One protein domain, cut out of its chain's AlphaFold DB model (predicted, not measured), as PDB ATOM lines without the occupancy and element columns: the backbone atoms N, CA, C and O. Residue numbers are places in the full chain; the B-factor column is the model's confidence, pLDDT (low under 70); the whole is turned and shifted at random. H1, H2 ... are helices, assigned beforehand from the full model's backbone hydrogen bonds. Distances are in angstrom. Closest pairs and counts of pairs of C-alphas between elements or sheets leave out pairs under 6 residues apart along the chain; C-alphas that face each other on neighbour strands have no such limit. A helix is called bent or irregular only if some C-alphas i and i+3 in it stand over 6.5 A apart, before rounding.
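What this domain is: This is residues 65 to 193 of the 243 residues of an uncharacterized protein of Plasmodium falciparum Tanzania (2000708) (UniProt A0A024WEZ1). Two long helices, H1 and H5, run side by side in opposite ways as a rod, and three shorter helices, H2, H3 and H4, make a small head around the end where H1 finishes and H5 starts. H3 slants across the early part of H5, H4 folds back beside the first residues of H5, and residues 65 to 72 of H1 stick out at the other end of the rod. The printed part has 129 residues with five named helices, in the order H1, H2, H3, H4, H5, and no named strand; its class is all helix. It is loose, with a radius of gyration of the C-alphas of 18.6 A, and its C-alphas span 68 by 24 by 19 A.

Where its parts are: Find C-alpha 65 at (238.272, 132.927, 151.030); there H1, the longest helix, begins, and it runs through residues 65 to 101 over 53.5 A to C-alpha 101 at (247.163, 176.781, 121.635). Look next at residues 158 to 193, which are H5: from C-alpha 158 at (241.842, 189.849, 125.820) it runs 51.3 A to C-alpha 193 at (235.575, 139.170, 130.988). Between these two in the chain you will find H2 at residues 108 to 114, H3 at residues 123 to 138, which measures 21.7 A, and H4 at residues 149 to 155. No helix is bent or irregular.

How they stand to each other: Begin at Gly 85 of H1 and Ala 180 of H5, whose C-alphas are the closest of the two helices at 4.2 A. H1 and H5 touch, with 50 pairs of C-alphas within 8 A, at a shallow tilt of 27 degrees, opposite ways. Now go to Ser 123 of H3 and Lys 170 of H5, the closest C-alphas of that pair at 5.2 A. H3 and H5 touch at a steep tilt of 54 degrees, opposite ways, and H5 touches H3 with residues 162 to 173 alone. H4 and H5 form a helical hairpin, at a shallow tilt of 28 degrees, opposite ways; their closest C-alphas are those of Phe 153 and Leu 161, 5.0 A apart, and H5 touches H4 with residues 160 to 164 alone. H3 touches H4 with residues 134 to 138 alone; the two are about perpendicular at 76 degrees, and their closest C-alphas, those of Cys 138 and Cys 151, are 5.6 A apart. H2 and H3 only just touch, with 3 pairs of C-alphas within 8 A, the closest being those of Leu 114 and Ser 129 at 6.3 A. H1 is close to H2 but not clearly touching it, with the C-alphas of Ile 94 and Trp 111 closest at 7.3 A. H1 and H3 are apart. Along the backbones of H1, H2, H3, H4 and H5, every O i to N i+4 pair is within hydrogen-bond range.

The domain as a whole: The two C-alphas farthest apart are those of Val 65 and Ser 143, at 68.4 A. Residues 65 to 72, which belong to H1, stand free; the other 121 residues span 57 by 24 by 19 A. The printed part has no cut and no long link; the link from H4 to H5 is tight, and those from H1 to H2, H2 to H3 and H3 to H4 are short. Read the B-factor column for the model's confidence: the mean pLDDT of the printed part is 71.1, and 46 residues are under 70, among them residues 65 to 75, 117 to 122 and 139 to 148.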
ATOM      1  N   VAL A  65     236.952 132.631 151.612       48.59
ATOM      2  CA  VAL A  65     238.272 132.927 151.030       48.59
ATOM      3  C   VAL A  65     238.172 133.144 149.519       48.59
ATOM      4  O   VAL A  65     238.787 134.081 149.009       48.59
ATOM      5  N   SER A  66     237.346 132.368 148.805       54.56
ATOM      6  CA  SER A  66     237.081 132.632 147.388       54.56
ATOM      7  C   SER A  66     236.261 133.912 147.205       54.56
ATOM      8  O   SER A  66     236.637 134.757 146.406       54.56
ATOM      9  N   GLY A  67     235.194 134.132 147.980       54.94
ATOM     10  CA  GLY A  67     234.351 135.324 147.833       54.94
ATOM     11  C   GLY A  67     235.079 136.636 148.151       54.94
ATOM     12  O   GLY A  67     235.026 137.579 147.366       54.94
ATOM     13  N   LEU A  68     235.814 136.695 149.268       55.88
ATOM     14  CA  LEU A  68     236.536 137.907 149.677       55.88
ATOM     15  C   LEU A  68     237.776 138.172 148.817       55.88
ATOM     16  O   LEU A  68     238.121 139.334 148.602       55.88
ATOM     17  N   GLY A  69     238.442 137.121 148.331       57.88
ATOM     18  CA  GLY A  69     239.573 137.244 147.413       57.88
ATOM     19  C   GLY A  69     239.147 137.791 146.051       57.88
ATOM     20  O   GLY A  69     239.740 138.762 145.582       57.88
ATOM     21  N   TYR A  70     238.080 137.235 145.465       58.62
ATOM     22  CA  TYR A  70     237.523 137.719 144.196       58.62
ATOM     23  C   TYR A  70     236.981 139.140 144.318       58.62
ATOM     24  O   TYR A  70     237.328 139.982 143.499       58.62
ATOM     25  N   TYR A  71     236.230 139.444 145.379       58.38
ATOM     26  CA  TYR A  71     235.687 140.786 145.591       58.38
ATOM     27  C   TYR A  71     236.787 141.848 145.763       58.38
ATOM     28  O   TYR A  71     236.707 142.933 145.192       58.38
ATOM     29  N   ARG A  72     237.866 141.544 146.504       63.09
ATOM     30  CA  ARG A  72     239.017 142.462 146.621       63.09
ATOM     31  C   ARG A  72     239.770 142.621 145.302       63.09
ATOM     32  O   ARG A  72     240.208 143.729 145.006       63.09
ATOM     33  N   TRP A  73     239.938 141.540 144.543       67.19
ATOM     34  CA  TRP A  73     240.600 141.584 143.239       67.19
ATOM     35  C   TRP A  73     239.792 142.402 142.230       67.19
ATOM     36  O   TRP A  73     240.363 143.255 141.562       67.19
ATOM     37  N   GLU A  74     238.474 142.226 142.191       64.00
ATOM     38  CA  GLU A  74     237.571 142.972 141.315       64.00
ATOM     39  C   GLU A  74     237.577 144.471 141.652       64.00
ATOM     40  O   GLU A  74     237.706 145.304 140.756       64.00
ATOM     41  N   ILE A  75     237.564 144.833 142.942       69.12
ATOM     42  CA  ILE A  75     237.726 146.230 143.381       69.12
ATOM     43  C   ILE A  75     239.089 146.791 142.962       69.12
ATOM     44  O   ILE A  75     239.159 147.902 142.438       69.12
ATOM     45  N   ALA A  76     240.175 146.051 143.190       70.81
ATOM     46  CA  ALA A  76     241.523 146.510 142.859       70.81
ATOM     47  C   ALA A  76     241.722 146.668 141.342       70.81
ATOM     48  O   ALA A  76     242.304 147.653 140.889       70.81
ATOM     49  N   ALA A  77     241.201 145.729 140.555       70.12
ATOM     50  CA  ALA A  77     241.276 145.747 139.102       70.12
ATOM     51  C   ALA A  77     240.401 146.861 138.501       70.12
ATOM     52  O   ALA A  77     240.846 147.571 137.600       70.12
ATOM     53  N   THR A  78     239.210 147.096 139.060       68.44
ATOM     54  CA  THR A  78     238.344 148.224 138.672       68.44
ATOM     55  C   THR A  78     238.986 149.566 139.032       68.44
ATOM     56  O   THR A  78     238.971 150.493 138.226       68.44
ATOM     57  N   ALA A  79     239.626 149.676 140.201       69.25
ATOM     58  CA  ALA A  79     240.368 150.878 140.581       69.25
ATOM     59  C   ALA A  79     241.543 151.157 139.624       69.25
ATOM     60  O   ALA A  79     241.751 152.301 139.217       69.25
ATOM     61  N   ALA A  80     242.272 150.119 139.204       71.81
ATOM     62  CA  ALA A  80     243.332 150.247 138.206       71.81
ATOM     63  C   ALA A  80     242.793 150.655 136.820       71.81
ATOM     64  O   ALA A  80     243.421 151.459 136.132       71.81
ATOM     65  N   ALA A  81     241.621 150.149 136.420       70.62
ATOM     66  CA  ALA A  81     240.956 150.535 135.173       70.62
ATOM     67  C   ALA A  81     240.552 152.019 135.167       70.62
ATOM     68  O   ALA A  81     240.795 152.720 134.185       70.62
ATOM     69  N   VAL A  82     240.012 152.518 136.285       68.44
ATOM     70  CA  VAL A  82     239.682 153.942 136.459       68.44
ATOM     71  C   VAL A  82     240.938 154.809 136.388       68.44
ATOM     72  O   VAL A  82     240.918 155.848 135.730       68.44
ATOM     73  N   GLN A  83     242.046 154.382 137.005       72.19
ATOM     74  CA  GLN A  83     243.306 155.126 136.938       72.19
ATOM     75  C   GLN A  83     243.826 155.229 135.498       72.19
ATOM     76  O   GLN A  83     244.137 156.326 135.044       72.19
ATOM     77  N   LYS A  84     243.818 154.124 134.742       71.88
ATOM     78  CA  LYS A  84     244.189 154.137 133.318       71.88
ATOM     79  C   LYS A  84     243.300 155.064 132.486       71.88
ATOM     80  O   LYS A  84     243.795 155.730 131.581       71.88
ATOM     81  N   GLY A  85     242.000 155.115 132.783       65.69
ATOM     82  CA  GLY A  85     241.081 156.049 132.136       65.69
ATOM     83  C   GLY A  85     241.408 157.509 132.447       65.69
ATOM     84  O   GLY A  85     241.423 158.344 131.546       65.69
ATOM     85  N   ILE A  86     241.730 157.823 133.701       70.31
ATOM     86  CA  ILE A  86     242.174 159.164 134.102       70.31
ATOM     87  C   ILE A  86     243.465 159.547 133.368       70.31
ATOM     88  O   ILE A  86     243.526 160.630 132.787       70.31
ATOM     89  N   ASP A  87     244.457 158.658 133.331       74.44
ATOM     90  CA  ASP A  87     245.743 158.914 132.676       74.44
ATOM     91  C   ASP A  87     245.565 159.157 131.163       74.44
ATOM     92  O   ASP A  87     246.148 160.089 130.604       74.44
ATOM     93  N   ALA A  88     244.694 158.380 130.506       71.44
ATOM     94  CA  ALA A  88     244.346 158.569 129.098       71.44
ATOM     95  C   ALA A  88     243.609 159.898 128.847       71.44
ATOM     96  O   ALA A  88     243.933 160.619 127.900       71.44
ATOM     97  N   GLY A  89     242.664 160.263 129.717       68.62
ATOM     98  CA  GLY A  89     241.966 161.548 129.652       68.62
ATOM     99  C   GLY A  89     242.913 162.739 129.800       68.62
ATOM    100  O   GLY A  89     242.839 163.687 129.018       68.62
ATOM    101  N   ILE A  90     243.849 162.673 130.751       72.69
ATOM    102  CA  ILE A  90     244.882 163.701 130.953       72.69
ATOM    103  C   ILE A  90     245.778 163.807 129.716       72.69
ATOM    104  O   ILE A  90     245.991 164.910 129.208       72.69
ATOM    105  N   ALA A  91     246.260 162.680 129.186       79.56
ATOM    106  CA  ALA A  91     247.092 162.668 127.985       79.56
ATOM    107  C   ALA A  91     246.371 163.308 126.787       79.56
ATOM    108  O   ALA A  91     246.949 164.151 126.094       79.56
ATOM    109  N   LYS A  92     245.086 162.980 126.594       77.94
ATOM    110  CA  LYS A  92     244.257 163.560 125.532       77.94
ATOM    111  C   LYS A  92     244.038 165.058 125.720       77.94
ATOM    112  O   LYS A  92     244.127 165.819 124.758       77.94
ATOM    113  N   ALA A  93     243.788 165.498 126.952       75.75
ATOM    114  CA  ALA A  93     243.637 166.915 127.254       75.75
ATOM    115  C   ALA A  93     244.917 167.706 126.941       75.75
ATOM    116  O   ALA A  93     244.846 168.755 126.301       75.75
ATOM    117  N   ILE A  94     246.085 167.182 127.324       81.56
ATOM    118  CA  ILE A  94     247.386 167.797 127.028       81.56
ATOM    119  C   ILE A  94     247.625 167.867 125.514       81.56
ATOM    120  O   ILE A  94     248.027 168.913 125.007       81.56
ATOM    121  N   GLU A  95     247.350 166.790 124.774       84.25
ATOM    122  CA  GLU A  95     247.483 166.756 123.311       84.25
ATOM    123  C   GLU A  95     246.636 167.849 122.638       84.25
ATOM    124  O   GLU A  95     247.132 168.616 121.810       84.25
ATOM    125  N   LEU A  96     245.369 167.968 123.037       82.62
ATOM    126  CA  LEU A  96     244.448 168.955 122.477       82.62
ATOM    127  C   LEU A  96     244.832 170.387 122.851       82.62
ATOM    128  O   LEU A  96     244.667 171.295 122.038       82.62
ATOM    129  N   LEU A  97     245.358 170.616 124.055       82.25
ATOM    130  CA  LEU A  97     245.857 171.932 124.458       82.25
ATOM    131  C   LEU A  97     247.107 172.330 123.664       82.25
ATOM    132  O   LEU A  97     247.203 173.476 123.224       82.25
ATOM    133  N   LYS A  98     248.013 171.381 123.402       82.88
ATOM    134  CA  LYS A  98     249.167 171.591 122.517       82.88
ATOM    135  C   LYS A  98     248.729 171.950 121.099       82.88
ATOM    136  O   LYS A  98     249.250 172.903 120.536       82.88
ATOM    137  N   GLN A  99     247.748 171.241 120.540       82.94
ATOM    138  CA  GLN A  99     247.250 171.507 119.185       82.94
ATOM    139  C   GLN A  99     246.484 172.833 119.076       82.94
ATOM    140  O   GLN A  99     246.694 173.588 118.131       82.94
ATOM    141  N   ASN A 100     245.608 173.133 120.039       81.38
ATOM    142  CA  ASN A 100     244.735 174.309 119.977       81.38
ATOM    143  C   ASN A 100     245.468 175.621 120.276       81.38
ATOM    144  O   ASN A 100     245.128 176.659 119.711       81.38
ATOM    145  N   PHE A 101     246.454 175.586 121.176       74.75
ATOM    146  CA  PHE A 101     247.163 176.781 121.635       74.75
ATOM    147  C   PHE A 101     248.635 176.815 121.226       74.75
ATOM    148  O   PHE A 101     249.323 177.784 121.532       74.75
ATOM    149  N   GLY A 102     249.130 175.791 120.532       73.00
ATOM    150  CA  GLY A 102     250.528 175.720 120.110       73.00
ATOM    151  C   GLY A 102     251.512 175.672 121.277       73.00
ATOM    152  O   GLY A 102     252.658 176.025 121.085       73.00
ATOM    153  N   LEU A 103     251.078 175.276 122.480       73.06
ATOM    154  CA  LEU A 103     251.888 175.296 123.703       73.06
ATOM    155  C   LEU A 103     252.923 174.164 123.683       73.06
ATOM    156  O   LEU A 103     252.685 173.088 124.233       73.06
ATOM    157  N   THR A 104     254.062 174.367 123.030       66.75
ATOM    158  CA  THR A 104     255.057 173.294 122.847       66.75
ATOM    159  C   THR A 104     256.151 173.286 123.915       66.75
ATOM    160  O   THR A 104     256.646 172.212 124.258       66.75
ATOM    161  N   ASN A 105     256.441 174.440 124.523       66.12
ATOM    162  CA  ASN A 105     257.586 174.641 125.424       66.12
ATOM    163  C   ASN A 105     257.253 174.620 126.928       66.12
ATOM    164  O   ASN A 105     258.072 175.004 127.762       66.12
ATOM    165  N   LEU A 106     256.058 174.165 127.308       70.75
ATOM    166  CA  LEU A 106     255.664 174.060 128.716       70.75
ATOM    167  C   LEU A 106     256.422 172.934 129.442       70.75
ATOM    168  O   LEU A 106     256.440 171.787 128.990       70.75
ATOM    169  N   THR A 107     256.984 173.249 130.613       71.94
ATOM    170  CA  THR A 107     257.612 172.271 131.516       71.94
ATOM    171  C   THR A 107     256.604 171.229 132.002       71.94
ATOM    172  O   THR A 107     255.430 171.544 132.199       71.94
ATOM    173  N   ASN A 108     257.063 170.006 132.284       72.81
ATOM    174  CA  ASN A 108     256.207 168.926 132.793       72.81
ATOM    175  C   ASN A 108     255.423 169.332 134.055       72.81
ATOM    176  O   ASN A 108     254.240 169.021 134.150       72.81
ATOM    177  N   ASP A 109     256.037 170.104 134.957       73.25
ATOM    178  CA  ASP A 109     255.386 170.608 136.175       73.25
ATOM    179  C   ASP A 109     254.256 171.611 135.892       73.25
ATOM    180  O   ASP A 109     253.298 171.729 136.653       73.25
ATOM    181  N   ALA A 110     254.328 172.344 134.778       71.88
ATOM    182  CA  ALA A 110     253.260 173.255 134.370       71.88
ATOM    183  C   ALA A 110     252.071 172.473 133.796       71.88
ATOM    184  O   ALA A 110     250.921 172.805 134.075       71.88
ATOM    185  N   TRP A 111     252.341 171.396 133.051       75.69
ATOM    186  CA  TRP A 111     251.301 170.510 132.528       75.69
ATOM    187  C   TRP A 111     250.564 169.746 133.624       75.69
ATOM    188  O   TRP A 111     249.342 169.651 133.556       75.69
ATOM    189  N   THR A 112     251.271 169.243 134.638       73.88
ATOM    190  CA  THR A 112     250.653 168.525 135.766       73.88
ATOM    191  C   THR A 112     249.823 169.444 136.660       73.88
ATOM    192  O   THR A 112     248.778 169.029 137.158       73.88
ATOM    193  N   ASN A 113     250.239 170.702 136.829       77.19
ATOM    194  CA  ASN A 113     249.440 171.705 137.535       77.19
ATOM    195  C   ASN A 113     248.210 172.148 136.726       77.19
ATOM    196  O   ASN A 113     247.156 172.401 137.309       77.19
ATOM    197  N   LEU A 114     248.319 172.215 135.395       74.56
ATOM    198  CA  LEU A 114     247.223 172.618 134.511       74.56
ATOM    199  C   LEU A 114     246.169 171.512 134.342       74.56
ATOM    200  O   LEU A 114     244.967 171.762 134.459       74.56
ATOM    201  N   VAL A 115     246.616 170.291 134.056       77.62
ATOM    202  CA  VAL A 115     245.764 169.138 133.757       77.62
ATOM    203  C   VAL A 115     246.079 168.022 134.747       77.62
ATOM    204  O   VAL A 115     247.089 167.330 134.635       77.62
ATOM    205  N   ASN A 116     245.179 167.823 135.703       70.88
ATOM    206  CA  ASN A 116     245.242 166.743 136.679       70.88
ATOM    207  C   ASN A 116     243.928 165.948 136.682       70.88
ATOM    208  O   ASN A 116     242.986 166.293 135.970       70.88
ATOM    209  N   ALA A 117     243.867 164.894 137.500       64.00
ATOM    210  CA  ALA A 117     242.731 163.974 137.591       64.00
ATOM    211  C   ALA A 117     241.383 164.639 137.933       64.00
ATOM    212  O   ALA A 117     240.330 164.081 137.620       64.00
ATOM    213  N   GLU A 118     241.397 165.816 138.556       63.91
ATOM    214  CA  GLU A 118     240.195 166.561 138.937       63.91
ATOM    215  C   GLU A 118     239.875 167.678 137.928       63.91
ATOM    216  O   GLU A 118     238.705 167.956 137.668       63.91
ATOM    217  N   THR A 119     240.889 168.281 137.298       68.12
ATOM    218  CA  THR A 119     240.722 169.463 136.435       68.12
ATOM    219  C   THR A 119     240.504 169.139 134.964       68.12
ATOM    220  O   THR A 119     239.905 169.944 134.255       68.12
ATOM    221  N   PHE A 120     240.911 167.960 134.479       63.06
ATOM    222  CA  PHE A 120     240.832 167.635 133.047       63.06
ATOM    223  C   PHE A 120     239.400 167.602 132.483       63.06
ATOM    224  O   PHE A 120     239.207 167.747 131.275       63.06
ATOM    225  N   LYS A 121     238.394 167.415 133.349       62.97
ATOM    226  CA  LYS A 121     236.964 167.419 132.994       62.97
ATOM    227  C   LYS A 121     236.302 168.782 133.205       62.97
ATOM    228  O   LYS A 121     235.187 168.990 132.726       62.97
ATOM    229  N   ASP A 122     236.952 169.699 133.922       65.00
ATOM    230  CA  ASP A 122     236.364 170.975 134.315       65.00
ATOM    231  C   ASP A 122     236.841 172.111 133.409       65.00
ATOM    232  O   ASP A 122     237.953 172.637 133.508       65.00
ATOM    233  N   SER A 123     235.939 172.528 132.522       71.75
ATOM    234  CA  SER A 123     236.216 173.610 131.585       71.75
ATOM    235  C   SER A 123     236.393 174.989 132.241       71.75
ATOM    236  O   SER A 123     237.031 175.863 131.651       71.75
ATOM    237  N   ALA A 124     235.852 175.218 133.440       75.44
ATOM    238  CA  ALA A 124     235.978 176.496 134.136       75.44
ATOM    239  C   ALA A 124     237.356 176.633 134.795       75.44
ATOM    240  O   ALA A 124     237.992 177.681 134.664       75.44
ATOM    241  N   VAL A 125     237.842 175.560 135.426       77.38
ATOM    242  CA  VAL A 125     239.155 175.534 136.093       77.38
ATOM    243  C   VAL A 125     240.297 175.571 135.080       77.38
ATOM    244  O   VAL A 125     241.280 176.291 135.264       77.38
ATOM    245  N   LEU A 126     240.152 174.856 133.963       76.00
ATOM    246  CA  LEU A 126     241.098 174.964 132.856       76.00
ATOM    247  C   LEU A 126     241.120 176.395 132.293       76.00
ATOM    248  O   LEU A 126     242.192 176.937 132.053       76.00
ATOM    249  N   ASN A 127     239.960 177.047 132.146       79.56
ATOM    250  CA  ASN A 127     239.880 178.421 131.642       79.56
ATOM    251  C   ASN A 127     240.614 179.426 132.547       79.56
ATOM    252  O   ASN A 127     241.385 180.238 132.039       79.56
ATOM    253  N   SER A 128     240.427 179.363 133.870       79.44
ATOM    254  CA  SER A 128     241.164 180.234 134.798       79.44
ATOM    255  C   SER A 128     242.667 179.957 134.780       79.44
ATOM    256  O   SER A 128     243.459 180.893 134.706       79.44
ATOM    257  N   SER A 129     243.058 178.681 134.762       80.19
ATOM    258  CA  SER A 129     244.469 178.273 134.780       80.19
ATOM    259  C   SER A 129     245.206 178.668 133.495       80.19
ATOM    260  O   SER A 129     246.345 179.121 133.543       80.19
ATOM    261  N   LEU A 130     244.543 178.564 132.335       79.88
ATOM    262  CA  LEU A 130     245.077 179.033 131.053       79.88
ATOM    263  C   LEU A 130     245.241 180.557 131.029       79.88
ATOM    264  O   LEU A 130     246.251 181.043 130.528       79.88
ATOM    265  N   LYS A 131     244.292 181.317 131.587       79.38
ATOM    266  CA  LYS A 131     244.426 182.778 131.687       79.38
ATOM    267  C   LYS A 131     245.639 183.184 132.525       79.38
ATOM    268  O   LYS A 131     246.425 184.002 132.063       79.38
ATOM    269  N   GLU A 132     245.820 182.565 133.690       79.88
ATOM    270  CA  GLU A 132     246.962 182.841 134.573       79.88
ATOM    271  C   GLU A 132     248.303 182.435 133.933       79.88
ATOM    272  O   GLU A 132     249.296 183.157 134.027       79.88
ATOM    273  N   LEU A 133     248.341 181.304 133.216       74.94
ATOM    274  CA  LEU A 133     249.517 180.908 132.431       74.94
ATOM    275  C   LEU A 133     249.837 181.912 131.319       74.94
ATOM    276  O   LEU A 133     251.007 182.149 131.032       74.94
ATOM    277  N   GLY A 134     248.818 182.515 130.705       68.81
ATOM    278  CA  GLY A 134     249.000 183.519 129.657       68.81
ATOM    279  C   GLY A 134     249.670 184.791 130.138       68.81
ATOM    280  O   GLY A 134     250.459 185.363 129.391       68.81
ATOM    281  N   GLU A 135     249.414 185.204 131.376       68.94
ATOM    282  CA  GLU A 135     250.112 186.339 131.983       68.94
ATOM    283  C   GLU A 135     251.601 186.019 132.157       68.94
ATOM    284  O   GLU A 135     252.449 186.747 131.655       68.94
ATOM    285  N   LYS A 136     251.925 184.855 132.733       72.31
ATOM    286  CA  LYS A 136     253.316 184.464 133.022       72.31
ATOM    287  C   LYS A 136     254.158 184.175 131.775       72.31
ATOM    288  O   LYS A 136     255.348 184.478 131.762       72.31
ATOM    289  N   ILE A 137     253.576 183.546 130.753       70.50
ATOM    290  CA  ILE A 137     254.320 183.096 129.561       70.50
ATOM    291  C   ILE A 137     254.469 184.231 128.546       70.50
ATOM    292  O   ILE A 137     255.518 184.358 127.919       70.50
ATOM    293  N   CYS A 138     253.447 185.078 128.393       70.50
ATOM    294  CA  CYS A 138     253.465 186.131 127.380       70.50
ATOM    295  C   CYS A 138     254.085 187.455 127.870       70.50
ATOM    296  O   CYS A 138     254.351 188.313 127.034       70.50
ATOM    297  N   GLU A 139     254.363 187.627 129.172       62.66
ATOM    298  CA  GLU A 139     255.128 188.779 129.696       62.66
ATOM    299  C   GLU A 139     256.624 188.738 129.334       62.66
ATOM    300  O   GLU A 139     257.254 189.787 129.249       62.66
ATOM    301  N   MET A 140     257.205 187.559 129.068       53.84
ATOM    302  CA  MET A 140     258.639 187.429 128.745       53.84
ATOM    303  C   MET A 140     258.969 187.561 127.248       53.84
ATOM    304  O   MET A 140     260.135 187.478 126.861       53.84
ATOM    305  N   ALA A 141     257.970 187.758 126.385       51.78
ATOM    306  CA  ALA A 141     258.150 187.815 124.936       51.78
ATOM    307  C   ALA A 141     258.427 189.251 124.450       51.78
ATOM    308  O   ALA A 141     257.655 189.815 123.676       51.78
ATOM    309  N   GLU A 142     259.528 189.861 124.900       49.88
ATOM    310  CA  GLU A 142     259.949 191.184 124.408       49.88
ATOM    311  C   GLU A 142     260.794 191.126 123.125       49.88
ATOM    312  O   GLU A 142     261.059 192.149 122.501       49.88
ATOM    313  N   SER A 143     261.191 189.948 122.650       47.78
ATOM    314  CA  SER A 143     261.824 189.846 121.336       47.78
ATOM    315  C   SER A 143     261.754 188.434 120.783       47.78
ATOM    316  O   SER A 143     262.030 187.462 121.478       47.78
ATOM    317  N   THR A 144     261.500 188.364 119.478       42.19
ATOM    318  CA  THR A 144     261.486 187.159 118.636       42.19
ATOM    319  C   THR A 144     260.153 186.407 118.675       42.19
ATOM    320  O   THR A 144     259.668 186.022 119.728       42.19
ATOM    321  N   SER A 145     259.539 186.315 117.491       48.38
ATOM    322  CA  SER A 145     258.307 185.599 117.122       48.38
ATOM    323  C   SER A 145     257.684 184.706 118.208       48.38
ATOM    324  O   SER A 145     258.329 183.754 118.641       48.38
ATOM    325  N   PRO A 146     256.413 184.925 118.605       51.31
ATOM    326  CA  PRO A 146     255.736 183.989 119.485       51.31
ATOM    327  C   PRO A 146     255.451 182.724 118.674       51.31
ATOM    328  O   PRO A 146     254.452 182.651 117.960       51.31
ATOM    329  N   ASP A 147     256.360 181.755 118.745       55.78
ATOM    330  CA  ASP A 147     256.179 180.443 118.120       55.78
ATOM    331  C   ASP A 147     254.975 179.703 118.743       55.78
ATOM    332  O   ASP A 147     254.334 178.882 118.086       55.78
ATOM    333  N   ASP A 148     254.583 180.073 119.968       64.06
ATOM    334  CA  ASP A 148     253.384 179.569 120.632       64.06
ATOM    335  C   ASP A 148     252.141 180.395 120.232       64.06
ATOM    336  O   ASP A 148     251.987 181.577 120.571       64.06
ATOM    337  N   ALA A 149     251.193 179.741 119.550       73.38
ATOM    338  CA  ALA A 149     249.943 180.345 119.071       73.38
ATOM    339  C   ALA A 149     249.113 181.021 120.182       73.38
ATOM    340  O   ALA A 149     248.312 181.921 119.918       73.38
ATOM    341  N   PHE A 150     249.331 180.635 121.438       75.94
ATOM    342  CA  PHE A 150     248.691 181.196 122.618       75.94
ATOM    343  C   PHE A 150     248.958 182.696 122.816       75.94
ATOM    344  O   PHE A 150     248.016 183.468 123.022       75.94
ATOM    345  N   CYS A 151     250.209 183.146 122.679       76.50
ATOM    346  CA  CYS A 151     250.544 184.561 122.864       76.50
ATOM    347  C   CYS A 151     250.058 185.434 121.696       76.50
ATOM    348  O   CYS A 151     249.726 186.606 121.895       76.50
ATOM    349  N   LEU A 152     249.879 184.853 120.501       75.88
ATOM    350  CA  LEU A 152     249.211 185.532 119.384       75.88
ATOM    351  C   LEU A 152     247.742 185.850 119.703       75.88
ATOM    352  O   LEU A 152     247.263 186.937 119.368       75.88
ATOM    353  N   PHE A 153     247.022 184.948 120.381       75.75
ATOM    354  CA  PHE A 153     245.651 185.220 120.829       75.75
ATOM    355  C   PHE A 153     245.598 186.348 121.863       75.75
ATOM    356  O   PHE A 153     244.694 187.183 121.796       75.75
ATOM    357  N   ARG A 154     246.576 186.419 122.775       77.25
ATOM    358  CA  ARG A 154     246.683 187.500 123.767       77.25
ATOM    359  C   ARG A 154     246.942 188.860 123.118       77.25
ATOM    360  O   ARG A 154     246.294 189.835 123.506       77.25
ATOM    361  N   TYR A 155     247.845 188.920 122.137       75.19
ATOM    362  CA  TYR A 155     248.207 190.155 121.429       75.19
ATOM    363  C   TYR A 155     247.052 190.708 120.578       75.19
ATOM    364  O   TYR A 155     246.887 191.918 120.454       75.19
ATOM    365  N   ARG A 156     246.192 189.830 120.041       78.88
ATOM    366  CA  ARG A 156     244.967 190.224 119.315       78.88
ATOM    367  C   ARG A 156     243.886 190.843 120.205       78.88
ATOM    368  O   ARG A 156     242.954 191.446 119.679       78.88
ATOM    369  N   GLY A 157     243.992 190.687 121.520       78.38
ATOM    370  CA  GLY A 157     243.077 191.265 122.496       78.38
ATOM    371  C   GLY A 157     242.534 190.236 123.482       78.38
ATOM    372  O   GLY A 157     242.293 189.073 123.156       78.38
ATOM    373  N   GLU A 158     242.286 190.692 124.706       77.06
ATOM    374  CA  GLU A 158     241.842 189.849 125.820       77.06
ATOM    375  C   GLU A 158     240.487 189.170 125.555       77.06
ATOM    376  O   GLU A 158     240.275 188.018 125.929       77.06
ATOM    377  N   SER A 159     239.588 189.839 124.827       80.19
ATOM    378  CA  SER A 159     238.295 189.275 124.418       80.19
ATOM    379  C   SER A 159     238.442 188.105 123.438       80.19
ATOM    380  O   SER A 159     237.685 187.133 123.512       80.19
ATOM    381  N   VAL A 160     239.434 188.165 122.543       82.69
ATOM    382  CA  VAL A 160     239.739 187.108 121.568       82.69
ATOM    383  C   VAL A 160     240.341 185.903 122.285       82.69
ATOM    384  O   VAL A 160     239.899 184.775 122.059       82.69
ATOM    385  N   LEU A 161     241.278 186.146 123.204       79.38
ATOM    386  CA  LEU A 161     241.858 185.113 124.056       79.38
ATOM    387  C   LEU A 161     240.791 184.429 124.921       79.38
ATOM    388  O   LEU A 161     240.693 183.207 124.914       79.38
ATOM    389  N   ALA A 162     239.945 185.193 125.615       80.56
ATOM    390  CA  ALA A 162     238.897 184.634 126.467       80.56
ATOM    391  C   ALA A 162     237.920 183.745 125.680       80.56
ATOM    392  O   ALA A 162     237.525 182.681 126.163       80.56
ATOM    393  N   LYS A 163     237.564 184.143 124.451       84.38
ATOM    394  CA  LYS A 163     236.677 183.365 123.576       84.38
ATOM    395  C   LYS A 163     237.354 182.101 123.033       84.38
ATOM    396  O   LYS A 163     236.711 181.049 122.974       84.38
ATOM    397  N   ALA A 164     238.635 182.185 122.669       82.12
ATOM    398  CA  ALA A 164     239.434 181.031 122.258       82.12
ATOM    399  C   ALA A 164     239.579 180.027 123.411       82.12
ATOM    400  O   ALA A 164     239.243 178.855 123.240       82.12
ATOM    401  N   ILE A 165     239.963 180.493 124.607       82.50
ATOM    402  CA  ILE A 165     240.066 179.654 125.807       82.50
ATOM    403  C   ILE A 165     238.731 178.980 126.107       82.50
ATOM    404  O   ILE A 165     238.677 177.760 126.190       82.50
ATOM    405  N   GLN A 166     237.633 179.729 126.180       83.25
ATOM    406  CA  GLN A 166     236.322 179.147 126.476       83.25
ATOM    407  C   GLN A 166     235.916 178.050 125.475       83.25
ATOM    408  O   GLN A 166     235.387 177.011 125.873       83.25
ATOM    409  N   THR A 167     236.166 178.271 124.183       84.75
ATOM    410  CA  THR A 167     235.781 177.328 123.122       84.75
ATOM    411  C   THR A 167     236.640 176.068 123.167       84.75
ATOM    412  O   THR A 167     236.111 174.958 123.254       84.75
ATOM    413  N   HIS A 168     237.962 176.229 123.156       82.12
ATOM    414  CA  HIS A 168     238.890 175.102 123.110       82.12
ATOM    415  C   HIS A 168     238.881 174.309 124.410       82.12
ATOM    416  O   HIS A 168     238.857 173.086 124.362       82.12
ATOM    417  N   THR A 169     238.804 174.970 125.562       77.75
ATOM    418  CA  THR A 169     238.751 174.299 126.862       77.75
ATOM    419  C   THR A 169     237.482 173.466 127.035       77.75
ATOM    420  O   THR A 169     237.534 172.376 127.602       77.75
ATOM    421  N   LYS A 170     236.341 173.919 126.499       77.94
ATOM    422  CA  LYS A 170     235.115 173.111 126.482       77.94
ATOM    423  C   LYS A 170     235.297 171.853 125.633       77.94
ATOM    424  O   LYS A 170     234.976 170.761 126.094       77.94
ATOM    425  N   THR A 171     235.857 171.989 124.431       78.75
ATOM    426  CA  THR A 171     236.144 170.845 123.554       78.75
ATOM    427  C   THR A 171     237.134 169.874 124.200       78.75
ATOM    428  O   THR A 171     236.859 168.677 124.248       78.75
ATOM    429  N   VAL A 172     238.226 170.389 124.769       76.69
ATOM    430  CA  VAL A 172     239.238 169.624 125.512       76.69
ATOM    431  C   VAL A 172     238.583 168.819 126.629       76.69
ATOM    432  O   VAL A 172     238.727 167.602 126.650       76.69
ATOM    433  N   ALA A 173     237.800 169.465 127.496       68.69
ATOM    434  CA  ALA A 173     237.138 168.799 128.614       68.69
ATOM    435  C   ALA A 173     236.179 167.695 128.143       68.69
ATOM    436  O   ALA A 173     236.172 166.598 128.699       68.69
ATOM    437  N   THR A 174     235.400 167.948 127.085       72.56
ATOM    438  CA  THR A 174     234.470 166.940 126.547       72.56
ATOM    439  C   THR A 174     235.183 165.742 125.922       72.56
ATOM    440  O   THR A 174     234.796 164.606 126.184       72.56
ATOM    441  N   GLN A 175     236.237 165.969 125.135       74.00
ATOM    442  CA  GLN A 175     236.972 164.892 124.469       74.00
ATOM    443  C   GLN A 175     237.828 164.100 125.456       74.00
ATOM    444  O   GLN A 175     237.860 162.877 125.389       74.00
ATOM    445  N   ALA A 176     238.455 164.773 126.419       67.81
ATOM    446  CA  ALA A 176     239.212 164.122 127.480       67.81
ATOM    447  C   ALA A 176     238.309 163.295 128.409       67.81
ATOM    448  O   ALA A 176     238.677 162.194 128.811       67.81
ATOM    449  N   ALA A 177     237.101 163.783 128.717       66.50
ATOM    450  CA  ALA A 177     236.115 163.015 129.475       66.50
ATOM    451  C   ALA A 177     235.604 161.792 128.691       66.50
ATOM    452  O   ALA A 177     235.435 160.722 129.283       66.50
ATOM    453  N   ALA A 178     235.387 161.932 127.380       68.88
ATOM    454  CA  ALA A 178     234.980 160.829 126.513       68.88
ATOM    455  C   ALA A 178     236.073 159.754 126.418       68.88
ATOM    456  O   ALA A 178     235.780 158.577 126.616       68.88
ATOM    457  N   GLU A 179     237.329 160.158 126.214       72.81
ATOM    458  CA  GLU A 179     238.483 159.252 126.178       72.81
ATOM    459  C   GLU A 179     238.654 158.519 127.515       72.81
ATOM    460  O   GLU A 179     238.762 157.294 127.551       72.81
ATOM    461  N   ALA A 180     238.585 159.251 128.633       64.56
ATOM    462  CA  ALA A 180     238.687 158.652 129.960       64.56
ATOM    463  C   ALA A 180     237.587 157.621 130.221       64.56
ATOM    464  O   ALA A 180     237.853 156.567 130.798       64.56
ATOM    465  N   THR A 181     236.360 157.914 129.788       67.12
ATOM    466  CA  THR A 181     235.225 156.989 129.907       67.12
ATOM    467  C   THR A 181     235.445 155.760 129.034       67.12
ATOM    468  O   THR A 181     235.401 154.647 129.543       67.12
ATOM    469  N   SER A 182     235.799 155.949 127.762       72.25
ATOM    470  CA  SER A 182     236.040 154.853 126.820       72.25
ATOM    471  C   SER A 182     237.140 153.903 127.299       72.25
ATOM    472  O   SER A 182     236.983 152.685 127.235       72.25
ATOM    473  N   VAL A 183     238.256 154.439 127.801       70.94
ATOM    474  CA  VAL A 183     239.371 153.624 128.304       70.94
ATOM    475  C   VAL A 183     238.999 152.933 129.615       70.94
ATOM    476  O   VAL A 183     239.345 151.764 129.796       70.94
ATOM    477  N   THR A 184     238.266 153.606 130.508       65.31
ATOM    478  CA  THR A 184     237.761 152.978 131.739       65.31
ATOM    479  C   THR A 184     236.836 151.815 131.396       65.31
ATOM    480  O   THR A 184     237.070 150.705 131.863       65.31
ATOM    481  N   ASP A 185     235.844 152.035 130.532       68.06
ATOM    482  CA  ASP A 185     234.855 151.028 130.145       68.06
ATOM    483  C   ASP A 185     235.512 149.829 129.455       68.06
ATOM    484  O   ASP A 185     235.194 148.686 129.778       68.06
ATOM    485  N   ALA A 186     236.483 150.062 128.566       73.12
ATOM    486  CA  ALA A 186     237.234 148.992 127.912       73.12
ATOM    487  C   ALA A 186     238.033 148.144 128.917       73.12
ATOM    488  O   ALA A 186     237.989 146.914 128.863       73.12
ATOM    489  N   ASN A 187     238.726 148.780 129.868       70.12
ATOM    490  CA  ASN A 187     239.501 148.057 130.879       70.12
ATOM    491  C   ASN A 187     238.585 147.359 131.902       70.12
ATOM    492  O   ASN A 187     238.888 146.251 132.333       70.12
ATOM    493  N   VAL A 188     237.443 147.948 132.271       69.81
ATOM    494  CA  VAL A 188     236.439 147.292 133.129       69.81
ATOM    495  C   VAL A 188     235.798 146.102 132.405       69.81
ATOM    496  O   VAL A 188     235.605 145.045 133.009       69.81
ATOM    497  N   ALA A 189     235.522 146.216 131.106       73.62
ATOM    498  CA  ALA A 189     235.042 145.103 130.288       73.62
ATOM    499  C   ALA A 189     236.065 143.950 130.230       73.62
ATOM    500  O   ALA A 189     235.691 142.783 130.321       73.62
ATOM    501  N   GLU A 190     237.360 144.256 130.153       74.81
ATOM    502  CA  GLU A 190     238.431 143.252 130.205       74.81
ATOM    503  C   GLU A 190     238.528 142.570 131.585       74.81
ATOM    504  O   GLU A 190     238.624 141.340 131.687       74.81
ATOM    505  N   VAL A 191     238.432 143.349 132.668       73.75
ATOM    506  CA  VAL A 191     238.422 142.838 134.051       73.75
ATOM    507  C   VAL A 191     237.204 141.945 134.310       73.75
ATOM    508  O   VAL A 191     237.325 140.875 134.905       73.75
ATOM    509  N   THR A 192     236.028 142.332 133.820       68.62
ATOM    510  CA  THR A 192     234.813 141.513 133.956       68.62
ATOM    511  C   THR A 192     234.891 140.249 133.102       68.62
ATOM    512  O   THR A 192     234.596 139.164 133.604       68.62
ATOM    513  N   ALA A 193     235.370 140.334 131.855       71.06
ATOM    514  CA  ALA A 193     235.575 139.170 130.988       71.06
ATOM    515  C   ALA A 193     236.528 138.140 131.616       71.06
ATOM    516  O   ALA A 193     236.220 136.945 131.653       71.06
TER     517      ALA A 193